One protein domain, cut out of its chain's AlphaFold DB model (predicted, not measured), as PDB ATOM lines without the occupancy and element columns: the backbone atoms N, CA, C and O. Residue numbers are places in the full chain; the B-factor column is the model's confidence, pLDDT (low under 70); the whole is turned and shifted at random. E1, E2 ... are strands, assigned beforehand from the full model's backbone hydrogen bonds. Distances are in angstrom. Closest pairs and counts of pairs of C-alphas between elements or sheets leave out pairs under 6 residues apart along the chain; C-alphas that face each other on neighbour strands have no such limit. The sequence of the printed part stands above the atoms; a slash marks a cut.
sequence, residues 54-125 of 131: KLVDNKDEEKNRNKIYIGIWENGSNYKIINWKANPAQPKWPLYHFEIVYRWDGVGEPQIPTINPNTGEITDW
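What this domain is: This is residues 54 to 125 of the 131 residues of the protein "Spiroplasma plectrovirus-related protein" of Spiroplasma phoeniceum P40 (UniProt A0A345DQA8). There is little regular structure: a small three-stranded antiparallel sheet, order E2, E1, E3, made of the long hairpin E1 and E2 with short E3 beside E1, and long loops for the rest. Residues 105 to 125 form a loop that folds back on itself, residues 114 to 115 pairing with E4. The printed part has 72 residues, no named helix and strands E1 to E4 in chain order; it is all strand, with 24 residues in named elements. It is compact, radius of gyration of the C-alphas 12.1 A, spans 34 by 24 by 18 A.

How they stand to each other: Start at inner strand E1, residues 68 to 75, antiparallel to E2, residues 78 to 85; N 71 and O 82 are 2.8 A apart, within hydrogen-bond range. E3, residues 100 to 104, is also antiparallel to E1, with N 70 and O 102 at 2.9 A. E4, residues 122 to 124, is apart from E1, E2 and E3.

Where its parts are: Find C-alpha 68 at (0.427, -11.526, 14.774); E1 runs 21.6 A from there. E2 spans 23.5 A, and E4 ends at C-alpha 124, (-6.334, -27.692, 14.949).

The domain as a whole: The printed part has no cut; the links E2 to E3 and E3 to E4 are long. Residues 64, 91 and 93 have pLDDT under 70.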
ATOM      1  N   LYS A  54       3.444 -19.727  10.091       93.19
ATOM      2  CA  LYS A  54       4.847 -20.095   9.862       93.19
ATOM      3  C   LYS A  54       5.566 -20.260  11.192       93.19
ATOM      4  O   LYS A  54       5.411 -19.414  12.069       93.19
ATOM      5  N   LEU A  55       6.342 -21.329  11.343       94.06
ATOM      6  CA  LEU A  55       7.240 -21.495  12.487       94.06
ATOM      7  C   LEU A  55       8.322 -20.406  12.441       94.06
ATOM      8  O   LEU A  55       8.847 -20.092  11.372       94.06
ATOM      9  N   VAL A  56       8.615 -19.794  13.588       91.56
ATOM     10  CA  VAL A  56       9.712 -18.828  13.723       91.56
ATOM     11  C   VAL A  56      10.960 -19.586  14.158       91.56
ATOM     12  O   VAL A  56      11.196 -19.773  15.351       91.56
ATOM     13  N   ASP A  57      11.751 -20.016  13.177       86.44
ATOM     14  CA  ASP A  57      12.964 -20.812  13.409       86.44
ATOM     15  C   ASP A  57      14.093 -19.985  14.044       86.44
ATOM     16  O   ASP A  57      14.802 -20.460  14.929       86.44
ATOM     17  N   ASN A  58      14.242 -18.723  13.626       86.75
ATOM     18  CA  ASN A  58      15.262 -17.810  14.140       86.75
ATOM     19  C   ASN A  58      14.632 -16.511  14.667       86.75
ATOM     20  O   ASN A  58      14.278 -15.605  13.912       86.75
ATOM     21  N   LYS A  59      14.537 -16.405  15.996       86.00
ATOM     22  CA  LYS A  59      13.960 -15.240  16.692       86.00
ATOM     23  C   LYS A  59      14.825 -13.979  16.565       86.00
ATOM     24  O   LYS A  59      14.297 -12.872  16.672       86.00
ATOM     25  N   ASP A  60      16.128 -14.119  16.319       81.56
ATOM     26  CA  ASP A  60      17.047 -12.985  16.185       81.56
ATOM     27  C   ASP A  60      16.896 -12.259  14.851       81.56
ATOM     28  O   ASP A  60      16.985 -11.025  14.811       81.56
ATOM     29  N   GLU A  61      16.627 -13.019  13.789       80.25
ATOM     30  CA  GLU A  61      16.399 -12.520  12.431       80.25
ATOM     31  C   GLU A  61      14.963 -12.036  12.203       80.25
ATOM     32  O   GLU A  61      14.682 -11.342  11.220       80.25
ATOM     33  N   GLU A  62      14.056 -12.347  13.129       81.12
ATOM     34  CA  GLU A  62      12.649 -12.009  13.018       81.12
ATOM     35  C   GLU A  62      12.426 -10.486  13.103       81.12
ATOM     36  O   GLU A  62      12.560  -9.831  14.144       81.12
ATOM     37  N   LYS A  63      12.053  -9.896  11.964       73.00
ATOM     38  CA  LYS A  63      11.747  -8.465  11.829       73.00
ATOM     39  C   LYS A  63      10.274  -8.236  12.162       73.00
ATOM     40  O   LYS A  63       9.459  -8.006  11.274       73.00
ATOM     41  N   ASN A  64       9.934  -8.309  13.447       64.94
ATOM     42  CA  ASN A  64       8.558  -8.222  13.946       64.94
ATOM     43  C   ASN A  64       7.888  -6.854  13.676       64.94
ATOM     44  O   ASN A  64       7.825  -5.991  14.551       64.94
ATOM     45  N   ARG A  65       7.363  -6.625  12.468       70.69
ATOM     46  CA  ARG A  65       6.600  -5.408  12.137       70.69
ATOM     47  C   ARG A  65       5.138  -5.742  11.870       70.69
ATOM     48  O   ARG A  65       4.826  -6.323  10.841       70.69
ATOM     49  N   ASN A  66       4.254  -5.345  12.794       83.00
ATOM     50  CA  ASN A  66       2.786  -5.447  12.699       83.00
ATOM     51  C   ASN A  66       2.217  -6.850  12.421       83.00
ATOM     52  O   ASN A  66       1.076  -6.976  11.978       83.00
ATOM     53  N   LYS A  67       2.990  -7.900  12.695       90.00
ATOM     54  CA  LYS A  67       2.569  -9.294  12.543       90.00
ATOM     55  C   LYS A  67       1.904  -9.804  13.816       90.00
ATOM     56  O   LYS A  67       2.143  -9.274  14.903       90.00
ATOM     57  N   ILE A  68       1.057 -10.815  13.661       92.69
ATOM     58  CA  ILE A  68       0.427 -11.526  14.774       92.69
ATOM     59  C   ILE A  68       1.217 -12.807  15.002       92.69
ATOM     60  O   ILE A  68       1.593 -13.486  14.048       92.69
ATOM     61  N   TYR A  69       1.476 -13.111  16.262       93.56
ATOM     62  CA  TYR A  69       2.237 -14.270  16.686       93.56
ATOM     63  C   TYR A  69       1.438 -15.068  17.702       93.56
ATOM     64  O   TYR A  69       0.573 -14.529  18.399       93.56
ATOM     65  N   ILE A  70       1.773 -16.347  17.790       95.00
ATOM     66  CA  ILE A  70       1.375 -17.228  18.878       95.00
ATOM     67  C   ILE A  70       2.616 -17.884  19.470       95.00
ATOM     68  O   ILE A  70       3.538 -18.251  18.746       95.00
ATOM     69  N   GLY A  71       2.627 -18.042  20.784       93.44
ATOM     70  CA  GLY A  71       3.661 -18.734  21.537       93.44
ATOM     71  C   GLY A  71       3.034 -19.838  22.371       93.44
ATOM     72  O   GLY A  71       1.961 -19.642  22.950       93.44
ATOM     73  N   ILE A  72       3.688 -20.996  22.414       92.50
ATOM     74  CA  ILE A  72       3.285 -22.096  23.294       92.50
ATOM     75  C   ILE A  72       4.006 -21.926  24.629       92.50
ATOM     76  O   ILE A  72       5.223 -21.747  24.671       92.50
ATOM     77  N   TRP A  73       3.235 -21.967  25.712       89.19
ATOM     78  CA  TRP A  73       3.716 -21.793  27.077       89.19
ATOM     79  C   TRP A  73       3.287 -22.966  27.960       89.19
ATOM     80  O   TRP A  73       2.098 -23.294  28.023       89.19
ATOM     81  N   GLU A  74       4.243 -23.555  28.679       87.56
ATOM     82  CA  GLU A  74       4.004 -24.532  29.748       87.56
ATOM     83  C   GLU A  74       3.635 -23.785  31.043       87.56
ATOM     84  O   GLU A  74       4.437 -23.055  31.623       87.56
ATOM     85  N   ASN A  75       2.399 -23.943  31.515       82.62
ATOM     86  CA  ASN A  75       1.918 -23.386  32.777       82.62
ATOM     87  C   ASN A  75       1.613 -24.511  33.773       82.62
ATOM     88  O   ASN A  75       0.484 -25.011  33.843       82.62
ATOM     89  N   GLY A  76       2.620 -24.894  34.557       85.69
ATOM     90  CA  GLY A  76       2.532 -26.057  35.437       85.69
ATOM     91  C   GLY A  76       2.453 -27.333  34.603       85.69
ATOM     92  O   GLY A  76       3.314 -27.566  33.772       85.69
ATOM     93  N   SER A  77       1.407 -28.138  34.789       85.06
ATOM     94  CA  SER A  77       1.198 -29.370  34.007       85.06
ATOM     95  C   SER A  77       0.422 -29.164  32.703       85.06
ATOM     96  O   SER A  77       0.140 -30.142  32.022       85.06
ATOM     97  N   ASN A  78       0.028 -27.926  32.380       89.19
ATOM     98  CA  ASN A  78      -0.814 -27.638  31.223       89.19
ATOM     99  C   ASN A  78      -0.144 -26.672  30.248       89.19
ATOM    100  O   ASN A  78       0.417 -25.658  30.656       89.19
ATOM    101  N   TYR A  79      -0.329 -26.907  28.959       91.94
ATOM    102  CA  TYR A  79       0.093 -26.026  27.883       91.94
ATOM    103  C   TYR A  79      -1.009 -25.057  27.469       91.94
ATOM    104  O   TYR A  79      -2.202 -25.373  27.497       91.94
ATOM    105  N   LYS A  80      -0.597 -23.854  27.068       92.19
ATOM    106  CA  LYS A  80      -1.481 -22.796  26.575       92.19
ATOM    107  C   LYS A  80      -0.867 -22.098  25.370       92.19
ATOM    108  O   LYS A  80       0.352 -21.996  25.258       92.19
ATOM    109  N   ILE A  81      -1.734 -21.568  24.512       93.44
ATOM    110  CA  ILE A  81      -1.352 -20.624  23.464       93.44
ATOM    111  C   ILE A  81      -1.552 -19.207  23.993       93.44
ATOM    112  O   ILE A  81      -2.627 -18.869  24.488       93.44
ATOM    113  N   ILE A  82      -0.521 -18.382  23.848       93.25
ATOM    114  CA  ILE A  82      -0.590 -16.935  24.043       93.25
ATOM    115  C   ILE A  82      -0.436 -16.280  22.678       93.25
ATOM    116  O   ILE A  82       0.507 -16.598  21.958       93.25
ATOM    117  N   ASN A  83      -1.335 -15.370  22.312       93.12
ATOM    118  CA  ASN A  83      -1.241 -14.606  21.073       93.12
ATOM    119  C   ASN A  83      -0.899 -13.139  21.350       93.12
ATOM    120  O   ASN A  83      -1.304 -12.568  22.362       93.12
ATOM    121  N   TRP A  84      -0.167 -12.505  20.438       91.81
ATOM    122  CA  TRP A  84       0.103 -11.069  20.507       91.81
ATOM    123  C   TRP A  84       0.321 -10.475  19.119       91.81
ATOM    124  O   TRP A  84       0.725 -11.153  18.175       91.81
ATOM    125  N   LYS A  85       0.093  -9.166  19.006       90.25
ATOM    126  CA  LYS A  85       0.500  -8.375  17.844       90.25
ATOM    127  C   LYS A  85       1.827  -7.698  18.158       90.25
ATOM    128  O   LYS A  85       1.960  -7.051  19.195       90.25
ATOM    129  N   ALA A  86       2.813  -7.854  17.284       87.50
ATOM    130  CA  ALA A  86       4.120  -7.249  17.485       87.50
ATOM    131  C   ALA A  86       4.033  -5.721  17.532       87.50
ATOM    132  O   ALA A  86       3.503  -5.090  16.614       87.50
ATOM    133  N   ASN A  87       4.607  -5.143  18.589       82.56
ATOM    134  CA  ASN A  87       4.769  -3.706  18.725       82.56
ATOM    135  C   ASN A  87       5.963  -3.248  17.867       82.56
ATOM    136  O   ASN A  87       7.083  -3.696  18.117       82.56
ATOM    137  N   PRO A  88       5.778  -2.321  16.910       78.50
ATOM    138  CA  PRO A  88       6.880  -1.787  16.108       78.50
ATOM    139  C   PRO A  88       8.020  -1.170  16.930       78.50
ATOM    140  O   PRO A  88       9.165  -1.203  16.487       78.50
ATOM    141  N   ALA A  89       7.721  -0.620  18.112       79.00
ATOM    142  CA  ALA A  89       8.711  -0.029  19.012       79.00
ATOM    143  C   ALA A  89       9.467  -1.076  19.851       79.00
ATOM    144  O   ALA A  89      10.562  -0.803  20.334       79.00
ATOM    145  N   GLN A  90       8.898  -2.274  20.022       75.19
ATOM    146  CA  GLN A  90       9.487  -3.378  20.785       75.19
ATOM    147  C   GLN A  90       9.267  -4.707  20.053       75.19
ATOM    148  O   GLN A  90       8.498  -5.556  20.509       75.19
ATOM    149  N   PRO A  91       9.937  -4.902  18.904       67.19
ATOM    150  CA  PRO A  91       9.618  -5.995  17.997       67.19
ATOM    151  C   PRO A  91       9.792  -7.371  18.650       67.19
ATOM    152  O   PRO A  91       9.003  -8.273  18.407       67.19
ATOM    153  N   LYS A  92      10.803  -7.540  19.504       70.06
ATOM    154  CA  LYS A  92      11.256  -8.870  19.932       70.06
ATOM    155  C   LYS A  92      10.739  -9.335  21.295       70.06
ATOM    156  O   LYS A  92      10.944 -10.491  21.653       70.06
ATOM    157  N   TRP A  93      10.118  -8.452  22.072       67.81
ATOM    158  CA  TRP A  93      10.028  -8.635  23.523       67.81
ATOM    159  C   TRP A  93       9.085  -9.750  24.020       67.81
ATOM    160  O   TRP A  93       9.240 -10.134  25.167       67.81
ATOM    161  N   PRO A  94       8.209 -10.377  23.208       76.50
ATOM    162  CA  PRO A  94       7.583 -11.637  23.633       76.50
ATOM    163  C   PRO A  94       8.259 -12.889  23.060       76.50
ATOM    164  O   PRO A  94       8.125 -13.956  23.644       76.50
ATOM    165  N   LEU A  95       8.995 -12.794  21.943       81.50
ATOM    166  CA  LEU A  95       9.474 -13.971  21.200       81.50
ATOM    167  C   LEU A  95      10.342 -14.907  22.043       81.50
ATOM    168  O   LEU A  95      10.204 -16.126  21.957       81.50
ATOM    169  N   TYR A  96      11.251 -14.339  22.834       83.38
ATOM    170  CA  TYR A  96      12.232 -15.109  23.598       83.38
ATOM    171  C   TYR A  96      11.662 -15.736  24.877       83.38
ATOM    172  O   TYR A  96      12.336 -16.556  25.488       83.38
ATOM    173  N   HIS A  97      10.432 -15.391  25.270       85.25
ATOM    174  CA  HIS A  97       9.769 -15.984  26.436       85.25
ATOM    175  C   HIS A  97       9.049 -17.298  26.127       85.25
ATOM    176  O   HIS A  97       8.664 -18.012  27.048       85.25
ATOM    177  N   PHE A  98       8.865 -17.621  24.849       88.25
ATOM    178  CA  PHE A  98       8.233 -18.861  24.419       88.25
ATOM    179  C   PHE A  98       9.274 -19.757  23.775       88.25
ATOM    180  O   PHE A  98      10.113 -19.275  23.017       88.25
ATOM    181  N   GLU A  99       9.211 -21.059  24.032       83.62
ATOM    182  CA  GLU A  99      10.087 -22.031  23.376       83.62
ATOM    183  C   GLU A  99       9.740 -22.121  21.886       83.62
ATOM    184  O   GLU A  99      10.592 -21.873  21.027       83.62
ATOM    185  N   ILE A 100       8.451 -22.316  21.593       91.06
ATOM    186  CA  ILE A 100       7.897 -22.439  20.245       91.06
ATOM    187  C   ILE A 100       7.062 -21.200  19.921       91.06
ATOM    188  O   ILE A 100       6.172 -20.825  20.689       91.06
ATOM    189  N   VAL A 101       7.328 -20.591  18.764       93.00
ATOM    190  CA  VAL A 101       6.595 -19.423  18.265       93.00
ATOM    191  C   VAL A 101       6.195 -19.625  16.811       93.00
ATOM    192  O   VAL A 101       7.010 -20.044  15.993       93.00
ATOM    193  N   TYR A 102       4.970 -19.229  16.477       94.25
ATOM    194  CA  TYR A 102       4.491 -19.146  15.102       94.25
ATOM    195  C   TYR A 102       4.054 -17.723  14.761       94.25
ATOM    196  O   TYR A 102       3.543 -16.992  15.609       94.25
ATOM    197  N   ARG A 103       4.231 -17.342  13.499       93.88
ATOM    198  CA  ARG A 103       3.820 -16.064  12.917       93.88
ATOM    199  C   ARG A 103       2.677 -16.268  11.938       93.88
ATOM    200  O   ARG A 103       2.701 -17.204  11.145       93.88
ATOM    201  N   TRP A 104       1.724 -15.349  11.944       94.06
ATOM    202  CA  TRP A 104       0.687 -15.246  10.931       94.06
ATOM    203  C   TRP A 104       1.129 -14.357   9.766       94.06
ATOM    204  O   TRP A 104       1.408 -13.167   9.951       94.06
ATOM    205  N   ASP A 105       1.145 -14.923   8.560       91.62
ATOM    206  CA  ASP A 105       1.433 -14.213   7.308       91.62
ATOM    207  C   ASP A 105       0.200 -13.981   6.422       91.62
ATOM    208  O   ASP A 105       0.324 -13.363   5.364       91.62
ATOM    209  N   GLY A 106      -0.982 -14.409   6.866       90.12
ATOM    210  CA  GLY A 106      -2.235 -14.180   6.152       90.12
ATOM    211  C   GLY A 106      -2.757 -12.746   6.271       90.12
ATOM    212  O   GLY A 106      -2.195 -11.887   6.957       90.12
ATOM    213  N   VAL A 107      -3.871 -12.487   5.588       88.25
ATOM    214  CA  VAL A 107      -4.576 -11.200   5.629       88.25
ATOM    215  C   VAL A 107      -5.527 -11.174   6.827       88.25
ATOM    216  O   VAL A 107      -6.214 -12.154   7.090       88.25
ATOM    217  N   GLY A 108      -5.589 -10.041   7.528       87.94
ATOM    218  CA  GLY A 108      -6.483  -9.864   8.674       87.94
ATOM    219  C   GLY A 108      -6.015 -10.584   9.942       87.94
ATOM    220  O   GLY A 108      -4.861 -11.002  10.055       87.94
ATOM    221  N   GLU A 109      -6.915 -10.673  10.920       90.31
ATOM    222  CA  GLU A 109      -6.657 -11.363  12.185       90.31
ATOM    223  C   GLU A 109      -6.949 -12.868  12.052       90.31
ATOM    224  O   GLU A 109      -8.026 -13.247  11.577       90.31
ATOM    225  N   PRO A 110      -6.016 -13.745  12.463       93.88
ATOM    226  CA  PRO A 110      -6.217 -15.179  12.372       93.88
ATOM    227  C   PRO A 110      -7.199 -15.677  13.429       93.88
ATOM    228  O   PRO A 110      -7.360 -15.089  14.499       93.88
ATOM    229  N   GLN A 111      -7.768 -16.851  13.173       94.25
ATOM    230  CA  GLN A 111      -8.288 -17.674  14.256       94.25
ATOM    231  C   GLN A 111      -7.118 -18.340  14.990       94.25
ATOM    232  O   GLN A 111      -6.124 -18.732  14.379       94.25
ATOM    233  N   ILE A 112      -7.228 -18.443  16.314       94.31
ATOM    234  CA  ILE A 112      -6.161 -19.000  17.148       94.31
ATOM    235  C   ILE A 112      -6.227 -20.530  17.105       94.31
ATOM    236  O   ILE A 112      -7.309 -21.079  17.338       94.31
ATOM    237  N   PRO A 113      -5.105 -21.224  16.836       95.25
ATOM    238  CA  PRO A 113      -5.062 -22.677  16.876       95.25
ATOM    239  C   PRO A 113      -5.523 -23.256  18.215       95.25
ATOM    240  O   PRO A 113      -5.455 -22.611  19.260       95.25
ATOM    241  N   THR A 114      -5.987 -24.501  18.187       95.31
ATOM    242  CA  THR A 114      -6.347 -25.262  19.388       95.31
ATOM    243  C   THR A 114      -5.168 -26.123  19.813       95.31
ATOM    244  O   THR A 114      -4.560 -26.787  18.979       95.31
ATOM    245  N   ILE A 115      -4.855 -26.116  21.109       93.44
ATOM    246  CA  ILE A 115      -3.768 -26.899  21.702       93.44
ATOM    247  C   ILE A 115      -4.334 -27.964  22.636       93.44
ATOM    248  O   ILE A 115      -5.293 -27.710  23.368       93.44
ATOM    249  N   ASN A 116      -3.734 -29.150  22.637       92.62
ATOM    250  CA  ASN A 116      -3.956 -30.141  23.675       92.62
ATOM    251  C   ASN A 116      -3.222 -29.683  24.947       92.62
ATOM    252  O   ASN A 116      -1.988 -29.642  24.954       92.62
ATOM    253  N   PRO A 117      -3.940 -29.359  26.036       91.25
ATOM    254  CA  PRO A 117      -3.318 -28.823  27.239       91.25
ATOM    255  C   PRO A 117      -2.375 -29.821  27.913       91.25
ATOM    256  O   PRO A 117      -1.487 -29.386  28.623       91.25
ATOM    257  N   ASN A 118      -2.505 -31.129  27.685       90.50
ATOM    258  CA  ASN A 118      -1.641 -32.119  28.333       90.50
ATOM    259  C   ASN A 118      -0.324 -32.349  27.577       90.50
ATOM    260  O   ASN A 118       0.672 -32.720  28.189       90.50
ATOM    261  N   THR A 119      -0.316 -32.164  26.251       89.00
ATOM    262  CA  THR A 119       0.839 -32.507  25.395       89.00
ATOM    263  C   THR A 119       1.519 -31.298  24.764       89.00
ATOM    264  O   THR A 119       2.639 -31.415  24.277       89.00
ATOM    265  N   GLY A 120       0.851 -30.143  24.740       89.75
ATOM    266  CA  GLY A 120       1.341 -28.960  24.038       89.75
ATOM    267  C   GLY A 120       1.183 -29.051  22.523       89.75
ATOM    268  O   GLY A 120       1.628 -28.162  21.800       89.75
ATOM    269  N   GLU A 121       0.527 -30.099  22.027       92.38
ATOM    270  CA  GLU A 121       0.355 -30.295  20.598       92.38
ATOM    271  C   GLU A 121      -0.773 -29.437  20.033       92.38
ATOM    272  O   GLU A 121      -1.868 -29.396  20.593       92.38
ATOM    273  N   ILE A 122      -0.538 -28.791  18.889       92.81
ATOM    274  CA  ILE A 122      -1.599 -28.095  18.161       92.81
ATOM    275  C   ILE A 122      -2.463 -29.136  17.443       92.81
ATOM    276  O   ILE A 122      -2.001 -29.820  16.536       92.81
ATOM    277  N   THR A 123      -3.727 -29.253  17.845       93.62
ATOM    278  CA  THR A 123      -4.679 -30.236  17.304       93.62
ATOM    279  C   THR A 123      -5.515 -29.691  16.149       93.62
ATOM    280  O   THR A 123      -6.058 -30.464  15.363       93.62
ATOM    281  N   ASP A 124      -5.618 -28.366  16.030       94.44
ATOM    282  CA  ASP A 124      -6.334 -27.692  14.949       94.44
ATOM    283  C   ASP A 124      -5.706 -26.319  14.687       94.44
ATOM    284  O   ASP A 124      -5.691 -25.460  15.567       94.44
ATOM    285  N   TRP A 125      -5.210 -26.099  13.469       92.25
ATOM    286  CA  TRP A 125      -4.553 -24.856  13.052       92.25
ATOM    287  C   TRP A 125      -5.512 -23.712  12.701       92.25
ATOM    288  O   TRP A 125      -5.046 -22.600  12.450       92.25
TER     289      TRP A 125